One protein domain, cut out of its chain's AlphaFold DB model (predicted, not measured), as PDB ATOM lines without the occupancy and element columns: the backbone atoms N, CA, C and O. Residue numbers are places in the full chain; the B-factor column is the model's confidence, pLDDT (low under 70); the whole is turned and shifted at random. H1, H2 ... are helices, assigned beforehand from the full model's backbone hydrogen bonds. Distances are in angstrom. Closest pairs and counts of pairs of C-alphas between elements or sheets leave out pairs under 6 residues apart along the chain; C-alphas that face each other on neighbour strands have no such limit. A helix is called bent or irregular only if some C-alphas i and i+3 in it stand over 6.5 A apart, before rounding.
ATOM      1  N   ARG A 341     170.665 149.897 148.303       73.44
ATOM      2  CA  ARG A 341     171.310 149.082 147.257       73.44
ATOM      3  C   ARG A 341     172.140 147.939 147.845       73.44
ATOM      4  O   ARG A 341     172.075 146.837 147.313       73.44
ATOM      5  N   ILE A 342     172.860 148.183 148.939       70.31
ATOM      6  CA  ILE A 342     173.638 147.167 149.668       70.31
ATOM      7  C   ILE A 342     172.711 146.108 150.291       70.31
ATOM      8  O   ILE A 342     173.058 144.931 150.299       70.31
ATOM      9  N   GLN A 343     171.528 146.511 150.772       62.12
ATOM     10  CA  GLN A 343     170.508 145.624 151.355       62.12
ATOM     11  C   GLN A 343     169.606 144.936 150.300       62.12
ATOM     12  O   GLN A 343     168.989 143.904 150.570       62.12
ATOM     13  N   SER A 344     169.530 145.486 149.083       54.44
ATOM     14  CA  SER A 344     168.572 145.111 148.030       54.44
ATOM     15  C   SER A 344     168.616 143.652 147.534       54.44
ATOM     16  O   SER A 344     167.570 143.198 147.062       54.44
ATOM     17  N   PRO A 345     169.734 142.897 147.585       65.25
ATOM     18  CA  PRO A 345     169.739 141.487 147.175       65.25
ATOM     19  C   PRO A 345     169.056 140.554 148.184       65.25
ATOM     20  O   PRO A 345     168.507 139.524 147.795       65.25
ATOM     21  N   LEU A 346     169.052 140.917 149.472       74.12
ATOM     22  CA  LEU A 346     168.614 140.044 150.563       74.12
ATOM     23  C   LEU A 346     167.100 140.108 150.794       74.12
ATOM     24  O   LEU A 346     166.481 139.096 151.107       74.12
ATOM     25  N   GLN A 347     166.472 141.269 150.592       76.44
ATOM     26  CA  GLN A 347     165.042 141.446 150.869       76.44
ATOM     27  C   GLN A 347     164.135 140.477 150.076       76.44
ATOM     28  O   GLN A 347     163.262 139.858 150.685       76.44
ATOM     29  N   PRO A 348     164.333 140.246 148.760       77.12
ATOM     30  CA  PRO A 348     163.555 139.244 148.031       77.12
ATOM     31  C   PRO A 348     163.784 137.816 148.551       77.12
ATOM     32  O   PRO A 348     162.865 136.999 148.515       77.12
ATOM     33  N   VAL A 349     164.998 137.519 149.025       85.56
ATOM     34  CA  VAL A 349     165.367 136.216 149.596       85.56
ATOM     35  C   VAL A 349     164.668 136.021 150.936       85.56
ATOM     36  O   VAL A 349     163.973 135.023 151.100       85.56
ATOM     37  N   LEU A 350     164.745 136.998 151.844       89.06
ATOM     38  CA  LEU A 350     164.022 136.991 153.120       89.06
ATOM     39  C   LEU A 350     162.514 136.897 152.904       89.06
ATOM     40  O   LEU A 350     161.846 136.130 153.585       89.06
ATOM     41  N   HIS A 351     161.974 137.572 151.886       88.62
ATOM     42  CA  HIS A 351     160.560 137.461 151.549       88.62
ATOM     43  C   HIS A 351     160.136 136.039 151.166       88.62
ATOM     44  O   HIS A 351     159.009 135.646 151.458       88.62
ATOM     45  N   ARG A 352     161.008 135.241 150.542       89.81
ATOM     46  CA  ARG A 352     160.724 133.825 150.248       89.81
ATOM     47  C   ARG A 352     161.047 132.905 151.420       89.81
ATOM     48  O   ARG A 352     160.340 131.929 151.634       89.81
ATOM     49  N   LEU A 353     162.107 133.208 152.158       92.56
ATOM     50  CA  LEU A 353     162.617 132.368 153.229       92.56
ATOM     51  C   LEU A 353     161.764 132.480 154.499       92.56
ATOM     52  O   LEU A 353     161.523 131.472 155.154       92.56
ATOM     53  N   TYR A 354     161.254 133.670 154.818       94.56
ATOM     54  CA  TYR A 354     160.528 133.938 156.057       94.56
ATOM     55  C   TYR A 354     159.335 132.997 156.290       94.56
ATOM     56  O   TYR A 354     159.311 132.375 157.348       94.56
ATOM     57  N   PRO A 355     158.421 132.742 155.327       94.38
ATOM     58  CA  PRO A 355     157.341 131.776 155.537       94.38
ATOM     59  C   PRO A 355     157.806 130.347 155.837       94.38
ATOM     60  O   PRO A 355     157.173 129.636 156.614       94.38
ATOM     61  N   VAL A 356     158.920 129.925 155.230       95.00
ATOM     62  CA  VAL A 356     159.528 128.611 155.484       95.00
ATOM     63  C   VAL A 356     160.125 128.566 156.890       95.00
ATOM     64  O   VAL A 356     159.978 127.570 157.592       95.00
ATOM     65  N   LEU A 357     160.756 129.651 157.337       94.44
ATOM     66  CA  LEU A 357     161.282 129.744 158.697       94.44
ATOM     67  C   LEU A 357     160.162 129.796 159.730       94.44
ATOM     68  O   LEU A 357     160.249 129.084 160.719       94.44
ATOM     69  N   THR A 358     159.091 130.557 159.497       94.56
ATOM     70  CA  THR A 358     157.914 130.575 160.379       94.56
ATOM     71  C   THR A 358     157.290 129.186 160.493       94.56
ATOM     72  O   THR A 358     156.879 128.792 161.578       94.56
ATOM     73  N   HIS A 359     157.276 128.405 159.408       94.50
ATOM     74  CA  HIS A 359     156.779 127.029 159.430       94.50
ATOM     75  C   HIS A 359     157.574 126.120 160.388       94.50
ATOM     76  O   HIS A 359     156.970 125.325 161.103       94.50
ATOM     77  N   TYR A 360     158.903 126.260 160.448       92.69
ATOM     78  CA  TYR A 360     159.761 125.440 161.317       92.69
ATOM     79  C   TYR A 360     159.976 126.015 162.726       92.69
ATOM     80  O   TYR A 360     160.145 125.269 163.689       92.69
ATOM     81  N   LEU A 361     160.021 127.341 162.854       90.00
ATOM     82  CA  LEU A 361     160.558 128.041 164.024       90.00
ATOM     83  C   LEU A 361     159.532 128.911 164.757       90.00
ATOM     84  O   LEU A 361     159.831 129.362 165.867       90.00
ATOM     85  N   ASP A 362     158.360 129.135 164.157       87.12
ATOM     86  CA  ASP A 362     157.298 130.015 164.656       87.12
ATOM     87  C   ASP A 362     157.839 131.418 165.008       87.12
ATOM     88  O   ASP A 362     158.480 132.055 164.166       87.12
ATOM     89  N   GLU A 363     157.672 131.893 166.249       84.06
ATOM     90  CA  GLU A 363     158.146 133.213 166.703       84.06
ATOM     91  C   GLU A 363     159.662 133.418 166.544       84.06
ATOM     92  O   GLU A 363     160.125 134.544 166.349       84.06
ATOM     93  N   ALA A 364     160.462 132.345 166.564       86.44
ATOM     94  CA  ALA A 364     161.913 132.452 166.398       86.44
ATOM     95  C   ALA A 364     162.337 132.829 164.963       86.44
ATOM     96  O   ALA A 364     163.512 133.115 164.733       86.44
ATOM     97  N   ALA A 365     161.397 132.882 164.010       89.50
ATOM     98  CA  ALA A 365     161.630 133.407 162.668       89.50
ATOM     99  C   ALA A 365     161.618 134.946 162.597       89.50
ATOM    100  O   ALA A 365     162.082 135.492 161.597       89.50
ATOM    101  N   ALA A 366     161.135 135.650 163.633       88.06
ATOM    102  CA  ALA A 366     160.970 137.111 163.642       88.06
ATOM    103  C   ALA A 366     162.202 137.925 163.174       88.06
ATOM    104  O   ALA A 366     162.009 138.891 162.440       88.06
ATOM    105  N   PRO A 367     163.460 137.546 163.494       87.69
ATOM    106  CA  PRO A 367     164.650 138.229 162.973       87.69
ATOM    107  C   PRO A 367     164.714 138.330 161.441       87.69
ATOM    108  O   PRO A 367     165.286 139.278 160.903       87.69
ATOM    109  N   PHE A 368     164.131 137.358 160.737       89.94
ATOM    110  CA  PHE A 368     164.151 137.233 159.279       89.94
ATOM    111  C   PHE A 368     162.944 137.893 158.597       89.94
ATOM    112  O   PHE A 368     162.776 137.737 157.385       89.94
ATOM    113  N   ASP A 369     162.094 138.601 159.346       88.69
ATOM    114  CA  ASP A 369     160.924 139.277 158.799       88.69
ATOM    115  C   ASP A 369     161.347 140.329 157.750       88.69
ATOM    116  O   ASP A 369     162.089 141.250 158.078       88.69
ATOM    117  N   PRO A 370     160.884 140.259 156.490       82.81
ATOM    118  CA  PRO A 370     161.342 141.167 155.439       82.81
ATOM    119  C   PRO A 370     160.817 142.611 155.563       82.81
ATOM    120  O   PRO A 370     161.326 143.480 154.853       82.81
ATOM    121  N   ASP A 371     159.839 142.887 156.439       78.12
ATOM    122  CA  ASP A 371     159.318 144.244 156.701       78.12
ATOM    123  C   ASP A 371     160.028 144.907 157.891       78.12
ATOM    124  O   ASP A 371     159.951 146.123 158.074       78.12
ATOM    125  N   SER A 372     160.713 144.125 158.724       78.00
ATOM    126  CA  SER A 372     161.520 144.612 159.849       78.00
ATOM    127  C   SER A 372     162.702 143.672 160.106       78.00
ATOM    128  O   SER A 372     162.799 143.097 161.193       78.00
ATOM    129  N   PRO A 373     163.591 143.473 159.114       73.81
ATOM    130  CA  PRO A 373     164.656 142.496 159.245       73.81
ATOM    131  C   PRO A 373     165.670 142.994 160.268       73.81
ATOM    132  O   PRO A 373     166.198 144.098 160.144       73.81
ATOM    133  N   SER A 374     165.985 142.157 161.254       74.44
ATOM    134  CA  SER A 374     167.163 142.362 162.103       74.44
ATOM    135  C   SER A 374     168.416 141.722 161.497       74.44
ATOM    136  O   SER A 374     169.443 141.646 162.166       74.44
ATOM    137  N   VAL A 375     168.287 141.155 160.293       76.62
ATOM    138  CA  VAL A 375     169.358 140.513 159.534       76.62
ATOM    139  C   VAL A 375     169.947 141.524 158.561       76.62
ATOM    140  O   VAL A 375     169.243 142.042 157.694       76.62
ATOM    141  N   GLU A 376     171.244 141.782 158.685       65.56
ATOM    142  CA  GLU A 376     171.902 142.896 157.989       65.56
ATOM    143  C   GLU A 376     172.623 142.469 156.699       65.56
ATOM    144  O   GLU A 376     172.943 143.298 155.842       65.56
ATOM    145  N   SER A 377     172.891 141.171 156.531       65.31
ATOM    146  CA  SER A 377     173.607 140.632 155.370       65.31
ATOM    147  C   SER A 377     173.272 139.166 155.100       65.31
ATOM    148  O   SER A 377     172.693 138.483 155.941       65.31
ATOM    149  N   GLU A 378     173.668 138.647 153.932       74.06
ATOM    150  CA  GLU A 378     173.528 137.213 153.656       74.06
ATOM    151  C   GLU A 378     174.341 136.339 154.619       74.06
ATOM    152  O   GLU A 378     173.915 135.236 154.946       74.06
ATOM    153  N   GLN A 379     175.517 136.799 155.057       70.31
ATOM    154  CA  GLN A 379     176.336 136.033 155.996       70.31
ATOM    155  C   GLN A 379     175.693 136.011 157.383       70.31
ATOM    156  O   GLN A 379     175.560 134.941 157.959       70.31
ATOM    157  N   ASP A 380     175.191 137.153 157.860       77.12
ATOM    158  CA  ASP A 380     174.417 137.234 159.106       77.12
ATOM    159  C   ASP A 380     173.160 136.344 159.044       77.12
ATOM    160  O   ASP A 380     172.838 135.628 159.991       77.12
ATOM    161  N   ALA A 381     172.495 136.289 157.882       82.50
ATOM    162  CA  ALA A 381     171.397 135.357 157.652       82.50
ATOM    163  C   ALA A 381     171.853 133.896 157.799       82.50
ATOM    164  O   ALA A 381     171.203 133.121 158.497       82.50
ATOM    165  N   ARG A 382     172.972 133.517 157.165       82.50
ATOM    166  CA  ARG A 382     173.543 132.162 157.243       82.50
ATOM    167  C   ARG A 382     173.964 131.796 158.669       82.50
ATOM    168  O   ARG A 382     173.632 130.702 159.114       82.50
ATOM    169  N   ASP A 383     174.616 132.701 159.391       82.62
ATOM    170  CA  ASP A 383     175.097 132.470 160.759       82.62
ATOM    171  C   ASP A 383     173.926 132.284 161.734       82.62
ATOM    172  O   ASP A 383     173.911 131.352 162.543       82.62
ATOM    173  N   ARG A 384     172.882 133.112 161.613       88.44
ATOM    174  CA  ARG A 384     171.660 132.974 162.419       88.44
ATOM    175  C   ARG A 384     170.875 131.713 162.078       88.44
ATOM    176  O   ARG A 384     170.327 131.089 162.981       88.44
ATOM    177  N   LEU A 385     170.827 131.314 160.805       91.19
ATOM    178  CA  LEU A 385     170.243 130.026 160.417       91.19
ATOM    179  C   LEU A 385     171.052 128.857 160.988       91.19
ATOM    180  O   LEU A 385     170.459 127.893 161.461       91.19
ATOM    181  N   ALA A 386     172.385 128.948 160.987       89.50
ATOM    182  CA  ALA A 386     173.263 127.928 161.552       89.50
ATOM    183  C   ALA A 386     173.060 127.767 163.065       89.50
ATOM    184  O   ALA A 386     172.982 126.644 163.554       89.50
ATOM    185  N   ALA A 387     172.863 128.868 163.796       89.06
ATOM    186  CA  ALA A 387     172.517 128.827 165.219       89.06
ATOM    187  C   ALA A 387     171.155 128.158 165.505       89.06
ATOM    188  O   ALA A 387     170.882 127.761 166.636       89.06
ATOM    189  N   LEU A 388     170.296 128.040 164.489       91.06
ATOM    190  CA  LEU A 388     168.965 127.440 164.574       91.06
ATOM    191  C   LEU A 388     168.893 126.063 163.892       91.06
ATOM    192  O   LEU A 388     167.796 125.514 163.780       91.06
ATOM    193  N   ALA A 389     170.031 125.495 163.472       89.44
ATOM    194  CA  ALA A 389     170.110 124.255 162.696       89.44
ATOM    195  C   ALA A 389     169.309 123.099 163.311       89.44
ATOM    196  O   ALA A 389     168.532 122.457 162.611       89.44
ATOM    197  N   ASP A 390     169.411 122.903 164.630       89.12
ATOM    198  CA  ASP A 390     168.751 121.804 165.354       89.12
ATOM    199  C   ASP A 390     167.214 121.851 165.305       89.12
ATOM    200  O   ASP A 390     166.538 120.870 165.612       89.12
ATOM    201  N   ARG A 391     166.644 123.008 164.953       88.69
ATOM    202  CA  ARG A 391     165.196 123.244 164.886       88.69
ATOM    203  C   ARG A 391     164.676 123.313 163.450       88.69
ATOM    204  O   ARG A 391     163.470 123.444 163.253       88.69
ATOM    205  N   LEU A 392     165.561 123.263 162.460       88.69
ATOM    206  CA  LEU A 392     165.209 123.330 161.047       88.69
ATOM    207  C   LEU A 392     165.035 121.915 160.480       88.69
ATOM    208  O   LEU A 392     165.786 121.000 160.801       88.69
ATOM    209  N   GLY A 393     164.062 121.732 159.582       82.56
ATOM    210  CA  GLY A 393     163.881 120.466 158.852       82.56
ATOM    211  C   GLY A 393     164.919 120.220 157.744       82.56
ATOM    212  O   GLY A 393     164.870 119.194 157.069       82.56
ATOM    213  N   HIS A 394     165.837 121.166 157.531       89.44
ATOM    214  CA  HIS A 394     166.837 121.161 156.467       89.44
ATOM    215  C   HIS A 394     168.129 121.824 156.938       89.44
ATOM    216  O   HIS A 394     168.107 122.693 157.808       89.44
ATOM    217  N   GLU A 395     169.234 121.483 156.276       89.69
ATOM    218  CA  GLU A 395     170.521 122.136 156.501       89.69
ATOM    219  C   GLU A 395     170.424 123.663 156.270       89.69
ATOM    220  O   GLU A 395     169.946 124.092 155.210       89.69
ATOM    221  N   PRO A 396     170.907 124.504 157.207       88.69
ATOM    222  CA  PRO A 396     170.850 125.968 157.127       88.69
ATOM    223  C   PRO A 396     171.335 126.547 155.796       88.69
ATOM    224  O   PRO A 396     170.684 127.401 155.189       88.69
ATOM    225  N   ASN A 397     172.472 126.051 155.303       82.00
ATOM    226  CA  ASN A 397     173.046 126.527 154.049       82.00
ATOM    227  C   ASN A 397     172.227 126.060 152.834       82.00
ATOM    228  O   ASN A 397     172.090 126.800 151.863       82.00
ATOM    229  N   GLN A 398     171.631 124.864 152.898       86.69
ATOM    230  CA  GLN A 398     170.735 124.368 151.851       86.69
ATOM    231  C   GLN A 398     169.473 125.234 151.752       86.69
ATOM    232  O   GLN A 398     169.064 125.577 150.645       86.69
ATOM    233  N   LEU A 399     168.884 125.623 152.888       89.94
ATOM    234  CA  LEU A 399     167.739 126.537 152.936       89.94
ATOM    235  C   LEU A 399     168.062 127.886 152.300       89.94
ATOM    236  O   LEU A 399     167.296 128.383 151.474       89.94
ATOM    237  N   PHE A 400     169.207 128.461 152.668       86.25
ATOM    238  CA  PHE A 400     169.605 129.770 152.173       86.25
ATOM    239  C   PHE A 400     169.901 129.750 150.667       86.25
ATOM    240  O   PHE A 400     169.407 130.605 149.932       86.25
ATOM    241  N   VAL A 401     170.639 128.745 150.180       79.31
ATOM    242  CA  VAL A 401     170.921 128.580 148.742       79.31
ATOM    243  C   VAL A 401     169.640 128.311 147.949       79.31
ATOM    244  O   VAL A 401     169.420 128.945 146.921       79.31
ATOM    245  N   ALA A 402     168.739 127.457 148.444       84.12
ATOM    246  CA  ALA A 402     167.458 127.219 147.779       84.12
ATOM    247  C   ALA A 402     166.621 128.509 147.671       84.12
ATOM    248  O   ALA A 402     166.008 128.771 146.639       84.12
ATOM    249  N   ALA A 403     166.624 129.362 148.700       86.56
ATOM    250  CA  ALA A 403     165.903 130.639 148.674       86.56
ATOM    251  C   ALA A 403     166.523 131.684 147.723       86.56
ATOM    252  O   ALA A 403     165.797 132.545 147.198       86.56
ATOM    253  N   LEU A 404     167.838 131.609 147.493       76.88
ATOM    254  CA  LEU A 404     168.539 132.390 146.471       76.88
ATOM    255  C   LEU A 404     168.139 131.942 145.059       76.88
ATOM    256  O   LEU A 404     167.797 132.786 144.230       76.88
ATOM    257  N   ASP A 405     168.124 130.632 144.810       72.81
ATOM    258  CA  ASP A 405     167.877 130.054 143.485       72.81
ATOM    259  C   ASP A 405     166.391 130.048 143.085       72.81
ATOM    260  O   ASP A 405     166.050 130.114 141.899       72.81
ATOM    261  N   ALA A 406     165.477 129.955 144.056       75.56
ATOM    262  CA  ALA A 406     164.047 129.877 143.794       75.56
ATOM    263  C   ALA A 406     163.453 131.251 143.418       75.56
ATOM    264  O   ALA A 406     163.475 132.183 144.226       75.56
ATOM    265  N   PRO A 407     162.805 131.395 142.245       68.44
ATOM    266  CA  PRO A 407     162.181 132.655 141.843       68.44
ATOM    267  C   PRO A 407     160.887 132.961 142.614       68.44
ATOM    268  O   PRO A 407     160.463 134.114 142.674       68.44
ATOM    269  N   THR A 408     160.231 131.949 143.194       80.06
ATOM    270  CA  THR A 408     158.966 132.088 143.932       80.06
ATOM    271  C   THR A 408     158.926 131.157 145.141       80.06
ATOM    272  O   THR A 408     159.634 130.151 145.184       80.06
ATOM    273  N   LEU A 409     158.050 131.461 146.106       88.06
ATOM    274  CA  LEU A 409     157.813 130.605 147.275       88.06
ATOM    275  C   LEU A 409     157.323 129.200 146.879       88.06
ATOM    276  O   LEU A 409     157.725 128.221 147.494       88.06
ATOM    277  N   ALA A 410     156.515 129.088 145.821       87.12
ATOM    278  CA  ALA A 410     156.051 127.799 145.305       87.12
ATOM    279  C   ALA A 410     157.206 126.941 144.754       87.12
ATOM    280  O   ALA A 410     157.231 125.734 144.965       87.12
ATOM    281  N   VAL A 411     158.188 127.552 144.078       84.69
ATOM    282  CA  VAL A 411     159.383 126.822 143.620       84.69
ATOM    283  C   VAL A 411     160.268 126.433 144.804       84.69
ATOM    284  O   VAL A 411     160.768 125.312 144.845       84.69
ATOM    285  N   LEU A 412     160.415 127.324 145.791       91.62
ATOM    286  CA  LEU A 412     161.165 127.040 147.015       91.62
ATOM    287  C   LEU A 412     160.559 125.857 147.787       91.62
ATOM    288  O   LEU A 412     161.279 124.940 148.173       91.62
ATOM    289  N   GLN A 413     159.231 125.833 147.947       94.06
ATOM    290  CA  GLN A 413     158.502 124.728 148.576       94.06
ATOM    291  C   GLN A 413     158.774 123.392 147.870       94.06
ATOM    292  O   GLN A 413     159.070 122.404 148.541       94.06
ATOM    293  N   GLN A 414     158.747 123.362 146.533       91.38
ATOM    294  CA  GLN A 414     159.036 122.151 145.757       91.38
ATOM    295  C   GLN A 414     160.488 121.681 145.909       91.38
ATOM    296  O   GLN A 414     160.730 120.483 146.059       91.38
ATOM    297  N   GLN A 415     161.456 122.602 145.884       91.38
ATOM    298  CA  GLN A 415     162.879 122.280 146.052       91.38
ATOM    299  C   GLN A 415     163.173 121.692 147.436       91.38
ATOM    300  O   GLN A 415     163.927 120.723 147.550       91.38
ATOM    301  N   LEU A 416     162.550 122.256 148.472       92.62
ATOM    302  CA  LEU A 416     162.686 121.808 149.856       92.62
ATOM    303  C   LEU A 416     161.790 120.605 150.186       92.62
ATOM    304  O   LEU A 416     161.989 119.964 151.208       92.62
ATOM    305  N   LYS A 417     160.844 120.246 149.308       92.94
ATOM    306  CA  LYS A 417     159.888 119.140 149.500       92.94
ATOM    307  C   LYS A 417     159.051 119.281 150.779       92.94
ATOM    308  O   LYS A 417     158.740 118.287 151.431       92.94
ATOM    309  N   ILE A 418     158.687 120.514 151.126       93.56
ATOM    310  CA  ILE A 418     157.812 120.808 152.269       93.56
ATOM    311  C   ILE A 418     156.369 120.514 151.852       93.56
ATOM    312  O   ILE A 418     155.968 121.032 150.814       93.56
ATOM    313  N   PRO A 419     155.554 119.761 152.608       94.25
ATOM    314  CA  PRO A 419     154.173 119.489 152.214       94.25
ATOM    315  C   PRO A 419     153.351 120.777 152.024       94.25
ATOM    316  O   PRO A 419     153.232 121.601 152.934       94.25
ATOM    317  N   VAL A 420     152.733 120.951 150.850       94.44
ATOM    318  CA  VAL A 420     151.995 122.166 150.460       94.44
ATOM    319  C   VAL A 420     150.863 122.475 151.435       94.44
ATOM    320  O   VAL A 420     150.618 123.634 151.762       94.44
ATOM    321  N   ARG A 421     150.207 121.430 151.955       94.56
ATOM    322  CA  ARG A 421     149.132 121.549 152.943       94.56
ATOM    323  C   ARG A 421     149.618 122.202 154.232       94.56
ATOM    324  O   ARG A 421     148.911 123.032 154.800       94.56
ATOM    325  N   GLU A 422     150.787 121.789 154.706       94.31
ATOM    326  CA  GLU A 422     151.345 122.244 155.975       94.31
ATOM    327  C   GLU A 422     151.858 123.676 155.843       94.31
ATOM    328  O   GLU A 422     151.509 124.532 156.656       94.31
ATOM    329  N   LEU A 423     152.569 123.977 154.753       94.25
ATOM    330  CA  LEU A 423     153.027 125.336 154.489       94.25
ATOM    331  C   LEU A 423     151.847 126.300 154.280       94.25
ATOM    332  O   LEU A 423     151.838 127.381 154.858       94.25
ATOM    333  N   ASN A 424     150.800 125.913 153.541       95.19
ATOM    334  CA  ASN A 424     149.594 126.738 153.379       95.19
ATOM    335  C   ASN A 424     148.839 126.984 154.696       95.19
ATOM    336  O   ASN A 424     148.199 128.032 154.843       95.19
ATOM    337  N   ALA A 425     148.914 126.058 155.660       94.00
ATOM    338  CA  ALA A 425     148.378 126.278 157.001       94.00
ATOM    339  C   ALA A 425     149.171 127.374 157.733       94.00
ATOM    340  O   ALA A 425     148.563 128.279 158.306       94.00
ATOM    341  N   THR A 426     150.504 127.361 157.625       94.19
ATOM    342  CA  THR A 426     151.365 128.445 158.127       94.19
ATOM    343  C   THR A 426     151.040 129.775 157.442       94.19
ATOM    344  O   THR A 426     150.784 130.761 158.127       94.19
ATOM    345  N   LEU A 427     150.954 129.810 156.107       93.25
ATOM    346  CA  LEU A 427     150.647 131.035 155.349       93.25
ATOM    347  C   LEU A 427     149.293 131.643 155.738       93.25
ATOM    348  O   LEU A 427     149.175 132.861 155.872       93.25
ATOM    349  N   SER A 428     148.286 130.798 155.974       92.38
ATOM    350  CA  SER A 428     146.978 131.228 156.487       92.38
ATOM    351  C   SER A 428     147.082 131.908 157.858       92.38
ATOM    352  O   SER A 428     146.360 132.870 158.122       92.38
ATOM    353  N   GLY A 429     147.991 131.435 158.717       89.31
ATOM    354  CA  GLY A 429     148.268 132.010 160.036       89.31
ATOM    355  C   GLY A 429     148.971 133.372 159.993       89.31
ATOM    356  O   GLY A 429     148.821 134.164 160.918       89.31
ATOM    357  N   MET A 430     149.658 133.704 158.895       88.88
ATOM    358  CA  MET A 430     150.410 134.959 158.722       88.88
ATOM    359  C   MET A 430     149.538 136.153 158.280       88.88
ATOM    360  O   MET A 430     150.022 137.096 157.651       88.88
ATOM    361  N   GLY A 431     148.230 136.116 158.554       82.19
ATOM    362  CA  GLY A 431     147.328 137.260 158.367       82.19
ATOM    363  C   GLY A 431     147.124 137.714 156.916       82.19
ATOM    364  O   GLY A 431     146.771 138.867 156.685       82.19
TER     365      GLY A 431
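This is residues 341 to 431 of the 593 residues of an uncharacterized protein of Phytohabitans suffuscus (UniProt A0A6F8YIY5). Picture one long helix, H1, as the core, folding back on itself near residue 361, with the four shorter helices H2, H3, H4 and H5 set round it in a half ring. The helical hairpin of H2 and H3 makes a small, imperfect bundle with H1, H4 packs on both H1 and H3, and H5 crosses H1 on the side away from H2. The printed part has 91 residues with five named helices, in the order H1 to H5, and no named strand; the class is all helix. The whole is compact, with a radius of gyration of the C-alphas of 12.0 A and spans of 35 by 26 by 25 A.

Find C-alpha 346 at (168.614, 140.044, 150.563); there H1 begins, residues 346 to 368. H1 has a kink of 157 degrees near residue 361 and is irregular, with C-alphas 360 and 363 9.6 A apart; its first and last C-alphas are 10.2 A apart. Next come H2, residues 378 to 387, 14.3 A long, and H3, residues 396 to 405, 14.5 A long. H3 begins at C-alpha 396, (170.850, 125.968, 157.127). H4, residues 409 to 416, measures 10.4 A, and H5, residues 420 to 429, measures 14.2 A and ends at C-alpha 429, (148.268, 132.010, 160.036).

Start at the hubs H1 and H3, each touching three helices. H1 touches H3 with residues 349 to 353 alone, closest at the C-alphas of Val 349 and Ala 403, 5.7 A; they run opposite ways at a steep tilt of 37 degrees, only just past shallow. H1 and H2 are close but not clearly touching; their closest C-alphas are Leu 346 and Glu 378, 6.5 A. The hairpin H2 and H3 touches at the C-alphas of Leu 385 and Pro 396, 5.3 A, opposite ways at a shallow tilt of 34 degrees, only just short of steep. Residues 352 to 356 alone of H1 touch H4, closest at the C-alphas of Arg 352 and Leu 409, 5.3 A, at a steep tilt of 66 degrees. H3 touches H4 at the C-alphas of Ala 403 and Leu 412, 6.2 A. With residues 355 to 359 alone, H1 touches H5, closest at the C-alphas of His 359 and Thr 426, 5.7 A, about perpendicular at 86 degrees. H5 is apart from H2 and H3. Every O i to N i+4 pair is within hydrogen-bond range in H2, H3, H4 and H5; in H1, 11 of 19 are.

The C-alphas of Arg 341 and Arg 421 are the two farthest apart, at 35.8 A. The printed part has no cut and no long link. Look in the B-factor column for pLDDT under 70 at residues 343 to 345, 376 to 377 and 407; the mean of the printed part is 85.1.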